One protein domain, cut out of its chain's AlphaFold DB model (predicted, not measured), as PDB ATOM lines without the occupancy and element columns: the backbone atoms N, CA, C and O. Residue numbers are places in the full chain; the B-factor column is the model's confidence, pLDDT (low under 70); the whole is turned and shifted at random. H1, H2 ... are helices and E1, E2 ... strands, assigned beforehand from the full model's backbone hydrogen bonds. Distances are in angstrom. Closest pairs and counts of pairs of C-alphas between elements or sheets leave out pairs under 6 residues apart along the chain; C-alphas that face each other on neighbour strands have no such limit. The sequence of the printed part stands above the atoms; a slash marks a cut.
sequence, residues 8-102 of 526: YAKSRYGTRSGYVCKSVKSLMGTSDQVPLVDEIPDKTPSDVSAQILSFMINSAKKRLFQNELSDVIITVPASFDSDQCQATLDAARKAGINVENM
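AT A GLANCE: This is residues 8 to 102 of the 526 residues of the protein "Hsp70 family protein" of Blautia sp. BIOML-A1 (UniProt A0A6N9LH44). One long helix, H3, makes a slanting beam, and H4 packs at a steep angle on its first part, residues 45 to 53, while the last part of H3 runs on beyond H4. Short H2 sits by the beginning of H3, wide loops and the small helix H1 lie toward that side, and past the far end of H3 the chain folds back through residues 65 to 73 to the short strand E1. The printed part has 95 residues with four named helices and one named strand, in the order H1, H2, H3, E1, H4; E1 pairs with no named strand. It is mostly helix, though under half of the residues are in named elements. The whole is only just compact, close to loose, with a radius of gyration of the C-alphas of 14.4 A and spans of 41 by 32 by 23 A.

IN THESE COORDINATES: H1 is residues 8 to 12, with C-alpha 8 at (29.036, -28.129, 21.263). H2 is residues 24 to 27. H3, the longest helix, is residues 45 to 64 and measures 28.5 A from C-alpha 45 at (32.299, -8.522, 19.408) to C-alpha 64 at (12.204, -22.895, 5.297). E1 is residues 74 to 76. H4 is residues 82 to 94, 18.0 A long, and ends with C-alpha 94 at (28.737, -9.366, 7.999).

HOW THE PARTS SIT: H1 touches no helix and is apart from E1. H2 touches H3 at residues 45 to 49 alone; their closest C-alphas, those of Val 24 and Pro 45, are 5.7 A apart. H2 and H4 are near each other. H3 touches H4 with residues 45 to 53 alone; the closest C-alphas, those of Ala 50 and Ala 91, are 4.3 A apart. These two helices run the same way at a steep tilt of 50 degrees. E1 is apart from H2 and H3, and its closest C-alpha pair with H4, Val 76 and Cys 85, is 7.4 A apart. In H1, H3 and H4 every O i to N i+4 pair is within hydrogen-bond range; H2 is too short for such a pair, and its one O i to N i+3 pair is within range.

THE WHOLE: The two C-alphas farthest apart, those of Thr 15 and Met 102, are 44.6 A apart. The printed part has no cut. The links from H1 to H2, 11 residues, and from H2 to H3, 17 residues, are long; the link from H3 to E1 is short, and that from E1 to H4 is tight. The mean pLDDT of the printed part is 85.8, and no printed residue is under 70.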
ATOM      1  N   TYR A   8      27.705 -27.558  21.422       88.31
ATOM      2  CA  TYR A   8      29.036 -28.129  21.263       88.31
ATOM      3  C   TYR A   8      30.117 -27.167  21.771       88.31
ATOM      4  O   TYR A   8      30.937 -27.563  22.601       88.31
ATOM      5  N   ALA A   9      30.082 -25.895  21.364       89.12
ATOM      6  CA  ALA A   9      31.013 -24.883  21.861       89.12
ATOM      7  C   ALA A   9      30.872 -24.689  23.382       89.12
ATOM      8  O   ALA A   9      31.875 -24.721  24.099       89.12
ATOM      9  N   LYS A  10      29.632 -24.607  23.898       83.69
ATOM     10  CA  LYS A  10      29.338 -24.502  25.343       83.69
ATOM     11  C   LYS A  10      29.971 -25.651  26.138       83.69
ATOM     12  O   LYS A  10      30.564 -25.418  27.192       83.69
ATOM     13  N   SER A  11      29.912 -26.881  25.624       81.06
ATOM     14  CA  SER A  11      30.489 -28.063  26.285       81.06
ATOM     15  C   SER A  11      32.015 -27.993  26.440       81.06
ATOM     16  O   SER A  11      32.570 -28.573  27.374       81.06
ATOM     17  N   ARG A  12      32.702 -27.244  25.565       85.38
ATOM     18  CA  ARG A  12      34.167 -27.126  25.544       85.38
ATOM     19  C   ARG A  12      34.719 -25.981  26.390       85.38
ATOM     20  O   ARG A  12      35.918 -25.983  26.644       85.38
ATOM     21  N   TYR A  13      33.887 -25.055  26.874       79.31
ATOM     22  CA  TYR A  13      34.342 -23.839  27.567       79.31
ATOM     23  C   TYR A  13      35.314 -24.116  28.731       79.31
ATOM     24  O   TYR A  13      36.401 -23.550  28.773       79.31
ATOM     25  N   GLY A  14      34.978 -25.061  29.617       72.31
ATOM     26  CA  GLY A  14      35.815 -25.399  30.779       72.31
ATOM     27  C   GLY A  14      37.074 -26.219  30.466       72.31
ATOM     28  O   GLY A  14      37.955 -26.316  31.309       72.31
ATOM     29  N   THR A  15      37.179 -26.812  29.271       76.94
ATOM     30  CA  THR A  15      38.315 -27.678  28.883       76.94
ATOM     31  C   THR A  15      39.224 -27.049  27.830       76.94
ATOM     32  O   THR A  15      40.367 -27.465  27.672       76.94
ATOM     33  N   ARG A  16      38.736 -26.038  27.103       80.94
ATOM     34  CA  ARG A  16      39.473 -25.301  26.070       80.94
ATOM     35  C   ARG A  16      39.355 -23.796  26.304       80.94
ATOM     36  O   ARG A  16      38.875 -23.059  25.441       80.94
ATOM     37  N   SER A  17      39.776 -23.353  27.489       73.44
ATOM     38  CA  SER A  17      39.812 -21.928  27.835       73.44
ATOM     39  C   SER A  17      40.594 -21.131  26.780       73.44
ATOM     40  O   SER A  17      41.591 -21.617  26.245       73.44
ATOM     41  N   GLY A  18      40.098 -19.945  26.423       81.75
ATOM     42  CA  GLY A  18      40.653 -19.103  25.354       81.75
ATOM     43  C   GLY A  18      40.276 -19.511  23.920       81.75
ATOM     44  O   GLY A  18      40.488 -18.729  23.002       81.75
ATOM     45  N   TYR A  19      39.673 -20.685  23.696       87.00
ATOM     46  CA  TYR A  19      39.173 -21.108  22.372       87.00
ATOM     47  C   TYR A  19      37.648 -21.047  22.245       87.00
ATOM     48  O   TYR A  19      37.102 -21.311  21.176       87.00
ATOM     49  N   VAL A  20      36.948 -20.731  23.334       87.62
ATOM     50  CA  VAL A  20      35.489 -20.632  23.376       87.62
ATOM     51  C   VAL A  20      35.118 -19.268  23.941       87.62
ATOM     52  O   VAL A  20      35.529 -18.915  25.044       87.62
ATOM     53  N   CYS A  21      34.311 -18.515  23.197       85.12
ATOM     54  CA  CYS A  21      33.751 -17.244  23.642       85.12
ATOM     55  C   CYS A  21      32.289 -17.437  24.073       85.12
ATOM     56  O   CYS A  21      31.548 -18.207  23.458       85.12
ATOM     57  N   LYS A  22      31.865 -16.722  25.118       82.25
ATOM     58  CA  LYS A  22      30.466 -16.605  25.550       82.25
ATOM     59  C   LYS A  22      30.165 -15.160  25.948       82.25
ATOM     60  O   LYS A  22      31.086 -14.366  26.115       82.25
ATOM     61  N   SER A  23      28.883 -14.836  26.111       77.75
ATOM     62  CA  SER A  23      28.423 -13.530  26.615       77.75
ATOM     63  C   SER A  23      28.930 -12.324  25.807       77.75
ATOM     64  O   SER A  23      29.030 -11.216  26.326       77.75
ATOM     65  N   VAL A  24      29.208 -12.517  24.509       84.88
ATOM     66  CA  VAL A  24      29.741 -11.464  23.626       84.88
ATOM     67  C   VAL A  24      28.808 -10.256  23.499       84.88
ATOM     68  O   VAL A  24      29.274  -9.136  23.312       84.88
ATOM     69  N   LYS A  25      27.496 -10.457  23.690       82.75
ATOM     70  CA  LYS A  25      26.479  -9.393  23.694       82.75
ATOM     71  C   LYS A  25      26.817  -8.270  24.687       82.75
ATOM     72  O   LYS A  25      26.586  -7.105  24.380       82.75
ATOM     73  N   SER A  26      27.417  -8.600  25.832       78.12
ATOM     74  CA  SER A  26      27.823  -7.624  26.855       78.12
ATOM     75  C   SER A  26      29.019  -6.756  26.436       78.12
ATOM     76  O   SER A  26      29.258  -5.720  27.051       78.12
ATOM     77  N   LEU A  27      29.749  -7.163  25.390       81.56
ATOM     78  CA  LEU A  27      30.904  -6.457  24.825       81.56
ATOM     79  C   LEU A  27      30.568  -5.701  23.529       81.56
ATOM     80  O   LEU A  27      31.439  -5.042  22.966       81.56
ATOM     81  N   MET A  28      29.331  -5.779  23.032       84.25
ATOM     82  CA  MET A  28      28.920  -5.042  21.830       84.25
ATOM     83  C   MET A  28      29.182  -3.539  21.991       84.25
ATOM     84  O   MET A  28      29.055  -3.007  23.093       84.25
ATOM     85  N   GLY A  29      29.565  -2.867  20.902       77.81
ATOM     86  CA  GLY A  29      29.907  -1.437  20.901       77.81
ATOM     87  C   GLY A  29      31.280  -1.101  21.501       77.81
ATOM     88  O   GLY A  29      31.739   0.028  21.372       77.81
ATOM     89  N   THR A  30      31.977  -2.062  22.118       79.25
ATOM     90  CA  THR A  30      33.349  -1.849  22.603       79.25
ATOM     91  C   THR A  30      34.374  -2.083  21.492       79.25
ATOM     92  O   THR A  30      34.167  -2.892  20.586       79.25
ATOM     93  N   SER A  31      35.511  -1.385  21.573       73.50
ATOM     94  CA  SER A  31      36.673  -1.627  20.706       73.50
ATOM     95  C   SER A  31      37.520  -2.825  21.148       73.50
ATOM     96  O   SER A  31      38.470  -3.191  20.456       73.50
ATOM     97  N   ASP A  32      37.214  -3.399  22.313       74.56
ATOM     98  CA  ASP A  32      37.992  -4.474  22.913       74.56
ATOM     99  C   ASP A  32      37.787  -5.779  22.144       74.56
ATOM    100  O   ASP A  32      36.694  -6.107  21.679       74.56
ATOM    101  N   GLN A  33      38.863  -6.549  22.013       78.88
ATOM    102  CA  GLN A  33      38.778  -7.892  21.457       78.88
ATOM    103  C   GLN A  33      38.226  -8.852  22.509       78.88
ATOM    104  O   GLN A  33      38.541  -8.744  23.696       78.88
ATOM    105  N   VAL A  34      37.420  -9.819  22.072       82.12
ATOM    106  CA  VAL A  34      36.971 -10.894  22.960       82.12
ATOM    107  C   VAL A  34      38.184 -11.700  23.451       82.12
ATOM    108  O   VAL A  34      39.174 -11.792  22.721       82.12
ATOM    109  N   PRO A  35      38.133 -12.304  24.657       80.88
ATOM    110  CA  PRO A  35      39.255 -13.045  25.244       80.88
ATOM    111  C   PRO A  35      39.446 -14.415  24.567       80.88
ATOM    112  O   PRO A  35      39.274 -15.470  25.180       80.88
ATOM    113  N   LEU A  36      39.758 -14.386  23.276       84.56
ATOM    114  CA  LEU A  36      40.143 -15.522  22.455       84.56
ATOM    115  C   LEU A  36      41.652 -15.482  22.205       84.56
ATOM    116  O   LEU A  36      42.256 -14.409  22.183       84.56
ATOM    117  N   VAL A  37      42.255 -16.656  22.023       86.69
ATOM    118  CA  VAL A  37      43.679 -16.772  21.690       86.69
ATOM    119  C   VAL A  37      44.005 -16.078  20.362       86.69
ATOM    120  O   VAL A  37      43.164 -15.991  19.465       86.69
ATOM    121  N   ASP A  38      45.237 -15.583  20.233       84.25
ATOM    122  CA  ASP A  38      45.652 -14.720  19.121       84.25
ATOM    123  C   ASP A  38      45.615 -15.396  17.748       84.25
ATOM    124  O   ASP A  38      45.519 -14.705  16.734       84.25
ATOM    125  N   GLU A  39      45.653 -16.730  17.690       86.88
ATOM    126  CA  GLU A  39      45.546 -17.467  16.432       86.88
ATOM    127  C   GLU A  39      44.136 -17.421  15.824       86.88
ATOM    128  O   GLU A  39      43.974 -17.771  14.653       86.88
ATOM    129  N   ILE A  40      43.114 -17.021  16.591       82.88
ATOM    130  CA  ILE A  40      41.742 -16.900  16.094       82.88
ATOM    131  C   ILE A  40      41.572 -15.528  15.408       82.88
ATOM    132  O   ILE A  40      41.629 -14.496  16.086       82.88
ATOM    133  N   PRO A  41      41.344 -15.488  14.077       76.38
ATOM    134  CA  PRO A  41      41.001 -14.247  13.386       76.38
ATOM    135  C   PRO A  41      39.591 -13.775  13.784       76.38
ATOM    136  O   PRO A  41      38.798 -14.554  14.311       76.38
ATOM    137  N   ASP A  42      39.264 -12.511  13.501       77.25
ATOM    138  CA  ASP A  42      37.910 -11.953  13.665       77.25
ATOM    139  C   ASP A  42      37.392 -12.014  15.118       77.25
ATOM    140  O   ASP A  42      36.356 -12.598  15.442       77.25
ATOM    141  N   LYS A  43      38.164 -11.393  16.017       84.12
ATOM    142  CA  LYS A  43      37.936 -11.366  17.472       84.12
ATOM    143  C   LYS A  43      37.240 -10.101  17.986       84.12
ATOM    144  O   LYS A  43      37.307  -9.813  19.180       84.12
ATOM    145  N   THR A  44      36.575  -9.325  17.127       89.38
ATOM    146  CA  THR A  44      35.712  -8.238  17.621       89.38
ATOM    147  C   THR A  44      34.349  -8.786  18.068       89.38
ATOM    148  O   THR A  44      33.893  -9.807  17.543       89.38
ATOM    149  N   PRO A  45      33.645  -8.119  19.000       89.81
ATOM    150  CA  PRO A  45      32.299  -8.522  19.408       89.81
ATOM    151  C   PRO A  45      31.320  -8.652  18.230       89.81
ATOM    152  O   PRO A  45      30.528  -9.599  18.174       89.81
ATOM    153  N   SER A  46      31.421  -7.750  17.247       91.75
ATOM    154  CA  SER A  46      30.615  -7.793  16.025       91.75
ATOM    155  C   SER A  46      30.962  -8.980  15.128       91.75
ATOM    156  O   SER A  46      30.061  -9.546  14.517       91.75
ATOM    157  N   ASP A  47      32.234  -9.379  15.042       91.19
ATOM    158  CA  ASP A  47      32.646 -10.547  14.253       91.19
ATOM    159  C   ASP A  47      32.077 -11.844  14.825       91.19
ATOM    160  O   ASP A  47      31.437 -12.621  14.116       91.19
ATOM    161  N   VAL A  48      32.254 -12.058  16.129       91.62
ATOM    162  CA  VAL A  48      31.723 -13.240  16.816       91.62
ATOM    163  C   VAL A  48      30.195 -13.275  16.705       91.62
ATOM    164  O   VAL A  48      29.617 -14.320  16.399       91.62
ATOM    165  N   SER A  49      29.527 -12.129  16.876       93.44
ATOM    166  CA  SER A  49      28.072 -12.024  16.706       93.44
ATOM    167  C   SER A  49      27.630 -12.309  15.266       93.44
ATOM    168  O   SER A  49      26.610 -12.968  15.063       93.44
ATOM    169  N   ALA A  50      28.406 -11.896  14.259       94.12
ATOM    170  CA  ALA A  50      28.127 -12.199  12.857       94.12
ATOM    171  C   ALA A  50      28.188 -13.704  12.566       94.12
ATOM    172  O   ALA A  50      27.375 -14.211  11.791       94.12
ATOM    173  N   GLN A  51      29.105 -14.438  13.204       93.00
ATOM    174  CA  GLN A  51      29.170 -15.895  13.074       93.00
ATOM    175  C   GLN A  51      27.907 -16.561  13.642       93.00
ATOM    176  O   GLN A  51      27.314 -17.415  12.978       93.00
ATOM    177  N   ILE A  52      27.439 -16.113  14.814       93.38
ATOM    178  CA  ILE A  52      26.184 -16.586  15.423       93.38
ATOM    179  C   ILE A  52      24.992 -16.284  14.502       93.38
ATOM    180  O   ILE A  52      24.213 -17.185  14.190       93.38
ATOM    181  N   LEU A  53      24.869 -15.048  14.010       94.25
ATOM    182  CA  LEU A  53      23.794 -14.654  13.093       94.25
ATOM    183  C   LEU A  53      23.829 -15.470  11.795       94.25
ATOM    184  O   LEU A  53      22.798 -15.982  11.365       94.25
ATOM    185  N   SER A  54      25.011 -15.670  11.210       93.31
ATOM    186  CA  SER A  54      25.191 -16.484  10.002       93.31
ATOM    187  C   SER A  54      24.715 -17.920  10.214       93.31
ATOM    188  O   SER A  54      24.037 -18.488   9.356       93.31
ATOM    189  N   PHE A  55      25.030 -18.515  11.368       93.62
ATOM    190  CA  PHE A  55      24.546 -19.844  11.733       93.62
ATOM    191  C   PHE A  55      23.016 -19.891  11.836       93.62
ATOM    192  O   PHE A  55      22.396 -20.803  11.281       93.62
ATOM    193  N   MET A  56      22.399 -18.890  12.471       93.31
ATOM    194  CA  MET A  56      20.941 -18.802  12.607       93.31
ATOM    195  C   MET A  56      20.243 -18.619  11.255       93.31
ATOM    196  O   MET A  56      19.298 -19.348  10.953       93.31
ATOM    197  N   ILE A  57      20.742 -17.722  10.401       91.94
ATOM    198  CA  ILE A  57      20.215 -17.479   9.050       91.94
ATOM    199  C   ILE A  57      20.306 -18.744   8.200       91.94
ATOM    200  O   ILE A  57      19.325 -19.147   7.579       91.94
ATOM    201  N   ASN A  58      21.470 -19.398   8.177       92.31
ATOM    202  CA  ASN A  58      21.667 -20.614   7.392       92.31
ATOM    203  C   ASN A  58      20.774 -21.758   7.885       92.31
ATOM    204  O   ASN A  58      20.258 -22.533   7.078       92.31
ATOM    205  N   SER A  59      20.557 -21.848   9.198       92.50
ATOM    206  CA  SER A  59      19.626 -22.810   9.790       92.50
ATOM    207  C   SER A  59      18.176 -22.508   9.398       92.50
ATOM    208  O   SER A  59      17.448 -23.421   9.005       92.50
ATOM    209  N   ALA A  60      17.768 -21.235   9.419       92.38
ATOM    210  CA  ALA A  60      16.438 -20.800   8.997       92.38
ATOM    211  C   ALA A  60      16.190 -21.056   7.501       92.38
ATOM    212  O   ALA A  60      15.183 -21.667   7.154       92.38
ATOM    213  N   LYS A  61      17.136 -20.689   6.625       93.31
ATOM    214  CA  LYS A  61      17.098 -20.961   5.175       93.31
ATOM    215  C   LYS A  61      16.866 -22.440   4.872       93.31
ATOM    216  O   LYS A  61      15.954 -22.790   4.124       93.31
ATOM    217  N   LYS A  62      17.640 -23.320   5.522       94.44
ATOM    218  CA  LYS A  62      17.486 -24.779   5.401       94.44
ATOM    219  C   LYS A  62      16.110 -25.250   5.869       94.44
ATOM    220  O   LYS A  62      15.486 -26.049   5.184       94.44
ATOM    221  N   ARG A  63      15.633 -24.753   7.014       94.62
ATOM    222  CA  ARG A  63      14.335 -25.145   7.587       94.62
ATOM    223  C   ARG A  63      13.144 -24.671   6.747       94.62
ATOM    224  O   ARG A  63      12.143 -25.374   6.682       94.62
ATOM    225  N   LEU A  64      13.248 -23.494   6.133       92.19
ATOM    226  CA  LEU A  64      12.204 -22.895   5.297       92.19
ATOM    227  C   LEU A  64      12.286 -23.322   3.825       92.19
ATOM    228  O   LEU A  64      11.418 -22.945   3.046       92.19
ATOM    229  N   PHE A  65      13.311 -24.090   3.440       93.44
ATOM    230  CA  PHE A  65      13.610 -24.439   2.046       93.44
ATOM    231  C   PHE A  65      13.738 -23.201   1.138       93.44
ATOM    232  O   PHE A  65      13.290 -23.199  -0.007       93.44
ATOM    233  N   GLN A  66      14.359 -22.137   1.657       90.81
ATOM    234  CA  GLN A  66      14.596 -20.881   0.946       90.81
ATOM    235  C   GLN A  66      16.095 -20.613   0.799       90.81
ATOM    236  O   GLN A  66      16.874 -20.840   1.723       90.81
ATOM    237  N   ASN A  67      16.501 -20.087  -0.357       86.31
ATOM    238  CA  ASN A  67      17.903 -19.737  -0.620       86.31
ATOM    239  C   ASN A  67      18.284 -18.374  -0.016       86.31
ATOM    240  O   ASN A  67      19.435 -18.138   0.366       86.31
ATOM    241  N   GLU A  68      17.304 -17.483   0.112       87.19
ATOM    242  CA  GLU A  68      17.471 -16.110   0.574       87.19
ATOM    243  C   GLU A  68      16.364 -15.742   1.557       87.19
ATOM    244  O   GLU A  68      15.252 -16.256   1.468       87.19
ATOM    245  N   LEU A  69      16.695 -14.862   2.502       86.94
ATOM    246  CA  LEU A  69      15.739 -14.240   3.412       86.94
ATOM    247  C   LEU A  69      15.754 -12.750   3.090       86.94
ATOM    248  O   LEU A  69      16.774 -12.093   3.289       86.94
ATOM    249  N   SER A  70      14.655 -12.248   2.537       82.75
ATOM    250  CA  SER A  70      14.564 -10.866   2.062       82.75
ATOM    251  C   SER A  70      14.310  -9.865   3.178       82.75
ATOM    252  O   SER A  70      14.530  -8.684   2.962       82.75
ATOM    253  N   ASP A  71      13.802 -10.309   4.327       87.94
ATOM    254  CA  ASP A  71      13.426  -9.452   5.446       87.94
ATOM    255  C   ASP A  71      13.667 -10.168   6.775       87.94
ATOM    256  O   ASP A  71      13.358 -11.354   6.916       87.94
ATOM    257  N   VAL A  72      14.300  -9.470   7.715       90.31
ATOM    258  CA  VAL A  72      14.796 -10.040   8.971       90.31
ATOM    259  C   VAL A  72      14.660  -9.003  10.074       90.31
ATOM    260  O   VAL A  72      15.073  -7.857   9.911       90.31
ATOM    261  N   ILE A  73      14.154  -9.444  11.225       92.44
ATOM    262  CA  ILE A  73      14.158  -8.677  12.468       92.44
ATOM    263  C   ILE A  73      15.180  -9.291  13.426       92.44
ATOM    264  O   ILE A  73      15.214 -10.507  13.621       92.44
ATOM    265  N   ILE A  74      16.002  -8.440  14.030       93.06
ATOM    266  CA  ILE A  74      16.999  -8.761  15.049       93.06
ATOM    267  C   ILE A  74      16.615  -8.008  16.313       93.06
ATOM    268  O   ILE A  74      16.349  -6.808  16.277       93.06
ATOM    269  N   THR A  75      16.592  -8.697  17.448       92.44
ATOM    270  CA  THR A  75      16.236  -8.066  18.716       92.44
ATOM    271  C   THR A  75      17.454  -7.511  19.445       92.44
ATOM    272  O   THR A  75      18.536  -8.098  19.400       92.44
ATOM    273  N   VAL A  76      17.275  -6.384  20.131       88.19
ATOM    274  CA  VAL A  76      18.303  -5.733  20.956       88.19
ATOM    275  C   VAL A  76      17.718  -5.288  22.303       88.19
ATOM    276  O   VAL A  76      16.534  -4.946  22.363       88.19
ATOM    277  N   PRO A  77      18.503  -5.252  23.392       85.62
ATOM    278  CA  PRO A  77      18.042  -4.716  24.669       85.62
ATOM    279  C   PRO A  77      17.595  -3.260  24.542       85.62
ATOM    280  O   PRO A  77      18.202  -2.480  23.812       85.62
ATOM    281  N   ALA A  78      16.579  -2.847  25.300       81.12
ATOM    282  CA  ALA A  78      16.129  -1.448  25.302       81.12
ATOM    283  C   ALA A  78      17.184  -0.470  25.855       81.12
ATOM    284  O   ALA A  78      17.191   0.725  25.527       81.12
ATOM    285  N   SER A  79      18.089  -0.983  26.689       74.69
ATOM    286  CA  SER A  79      19.208  -0.242  27.259       74.69
ATOM    287  C   SER A  79      20.337   0.019  26.255       74.69
ATOM    288  O   SER A  79      21.157   0.893  26.529       74.69
ATOM    289  N   PHE A  80      20.367  -0.675  25.103       77.75
ATOM    290  CA  PHE A  80      21.451  -0.541  24.132       77.75
ATOM    291  C   PHE A  80      21.620   0.892  23.633       77.75
ATOM    292  O   PHE A  80      20.657   1.639  23.424       77.75
ATOM    293  N   ASP A  81      22.884   1.246  23.449       71.44
ATOM    294  CA  ASP A  81      23.308   2.511  22.882       71.44
ATOM    295  C   ASP A  81      23.432   2.485  21.354       71.44
ATOM    296  O   ASP A  81      23.243   1.445  20.715       71.44
ATOM    297  N   SER A  82      23.708   3.648  20.754       70.44
ATOM    298  CA  SER A  82      23.945   3.777  19.314       70.44
ATOM    299  C   SER A  82      25.120   2.931  18.857       70.44
ATOM    300  O   SER A  82      24.966   2.205  17.879       70.44
ATOM    301  N   ASP A  83      26.257   2.972  19.557       75.12
ATOM    302  CA  ASP A  83      27.442   2.179  19.215       75.12
ATOM    303  C   ASP A  83      27.143   0.668  19.236       75.12
ATOM    304  O   ASP A  83      27.526  -0.070  18.328       75.12
ATOM    305  N   GLN A  84      26.386   0.188  20.220       84.12
ATOM    306  CA  GLN A  84      25.935  -1.196  20.334       84.12
ATOM    307  C   GLN A  84      24.928  -1.586  19.253       84.12
ATOM    308  O   GLN A  84      25.026  -2.676  18.678       84.12
ATOM    309  N   CYS A  85      23.953  -0.720  18.970       85.00
ATOM    310  CA  CYS A  85      22.991  -0.937  17.895       85.00
ATOM    311  C   CYS A  85      23.707  -0.969  16.541       85.00
ATOM    312  O   CYS A  85      23.461  -1.869  15.738       85.00
ATOM    313  N   GLN A  86      24.656  -0.060  16.317       84.38
ATOM    314  CA  GLN A  86      25.461  -0.008  15.104       84.38
ATOM    315  C   GLN A  86      26.360  -1.239  14.981       84.38
ATOM    316  O   GLN A  86      26.362  -1.878  13.934       84.38
ATOM    317  N   ALA A  87      27.024  -1.652  16.061       88.62
ATOM    318  CA  ALA A  87      27.805  -2.882  16.102       88.62
ATOM    319  C   ALA A  87      26.948  -4.120  15.782       88.62
ATOM    320  O   ALA A  87      27.418  -5.041  15.109       88.62
ATOM    321  N   THR A  88      25.685  -4.137  16.219       92.25
ATOM    322  CA  THR A  88      24.723  -5.208  15.909       92.25
ATOM    323  C   THR A  88      24.321  -5.190  14.433       92.25
ATOM    324  O   THR A  88      24.297  -6.241  13.792       92.25
ATOM    325  N   LEU A  89      24.070  -4.011  13.859       90.81
ATOM    326  CA  LEU A  89      23.820  -3.850  12.423       90.81
ATOM    327  C   LEU A  89      25.044  -4.245  11.585       90.81
ATOM    328  O   LEU A  89      24.896  -4.866  10.536       90.81
ATOM    329  N   ASP A  90      26.255  -3.951  12.050       91.75
ATOM    330  CA  ASP A  90      27.493  -4.358  11.384       91.75
ATOM    331  C   ASP A  90      27.673  -5.876  11.423       91.75
ATOM    332  O   ASP A  90      28.031  -6.481  10.411       91.75
ATOM    333  N   ALA A  91      27.364  -6.513  12.556       94.12
ATOM    334  CA  ALA A  91      27.321  -7.968  12.658       94.12
ATOM    335  C   ALA A  91      26.284  -8.572  11.692       94.12
ATOM    336  O   ALA A  91      26.565  -9.565  11.021       94.12
ATOM    337  N   ALA A  92      25.111  -7.944  11.565       93.75
ATOM    338  CA  ALA A  92      24.066  -8.348  10.628       93.75
ATOM    339  C   ALA A  92      24.526  -8.246   9.164       93.75
ATOM    340  O   ALA A  92      24.361  -9.201   8.403       93.75
ATOM    341  N   ARG A  93      25.177  -7.136   8.782       93.19
ATOM    342  CA  ARG A  93      25.777  -6.957   7.447       93.19
ATOM    343  C   ARG A  93      26.820  -8.033   7.154       93.19
ATOM    344  O   ARG A  93      26.778  -8.650   6.094       93.19
ATOM    345  N   LYS A  94      27.722  -8.301   8.106       93.19
ATOM    346  CA  LYS A  94      28.737  -9.366   7.999       93.19
ATOM    347  C   LYS A  94      28.109 -10.756   7.849       93.19
ATOM    348  O   LYS A  94      28.675 -11.604   7.169       93.19
ATOM    349  N   ALA A  95      26.927 -10.971   8.425       92.62
ATOM    350  CA  ALA A  95      26.146 -12.197   8.272       92.62
ATOM    351  C   ALA A  95      25.323 -12.268   6.965       92.62
ATOM    352  O   ALA A  95      24.601 -13.242   6.745       92.62
ATOM    353  N   GLY A  96      25.416 -11.256   6.095       90.31
ATOM    354  CA  GLY A  96      24.703 -11.197   4.818       90.31
ATOM    355  C   GLY A  96      23.246 -10.733   4.919       90.31
ATOM    356  O   GLY A  96      22.468 -10.998   4.006       90.31
ATOM    357  N   ILE A  97      22.856 -10.068   6.012       90.44
ATOM    358  CA  ILE A  97      21.530  -9.450   6.156       90.44
ATOM    359  C   ILE A  97      21.543  -8.072   5.486       90.44
ATOM    360  O   ILE A  97      22.418  -7.248   5.764       90.44
ATOM    361  N   ASN A  98      20.541  -7.790   4.648       86.75
ATOM    362  CA  ASN A  98      20.309  -6.437   4.150       86.75
ATOM    363  C   ASN A  98      19.692  -5.567   5.258       86.75
ATOM    364  O   ASN A  98      18.533  -5.755   5.619       86.75
ATOM    365  N   VAL A  99      20.459  -4.611   5.787       84.81
ATOM    366  CA  VAL A  99      19.991  -3.696   6.846       84.81
ATOM    367  C   VAL A  99      19.305  -2.428   6.325       84.81
ATOM    368  O   VAL A  99      18.689  -1.689   7.093       84.81
ATOM    369  N   GLU A 100      19.376  -2.183   5.019       79.25
ATOM    370  CA  GLU A 100      18.707  -1.077   4.324       79.25
ATOM    371  C   GLU A 100      17.441  -1.585   3.624       79.25
ATOM    372  O   GLU A 100      17.215  -1.365   2.438       79.25
ATOM    373  N   ASN A 101      16.633  -2.346   4.363       71.00
ATOM    374  CA  ASN A 101      15.462  -3.021   3.825       71.00
ATOM    375  C   ASN A 101      14.155  -2.233   4.037       71.00
ATOM    376  O   ASN A 101      14.150  -1.133   4.590       71.00
ATOM    377  N   MET A 102      13.031  -2.826   3.615       72.81
ATOM    378  CA  MET A 102      11.674  -2.279   3.749       72.81
ATOM    379  C   MET A 102      11.293  -1.882   5.184       72.81
ATOM    380  O   MET A 102      10.503  -0.952   5.357       72.81
TER     381      MET A 102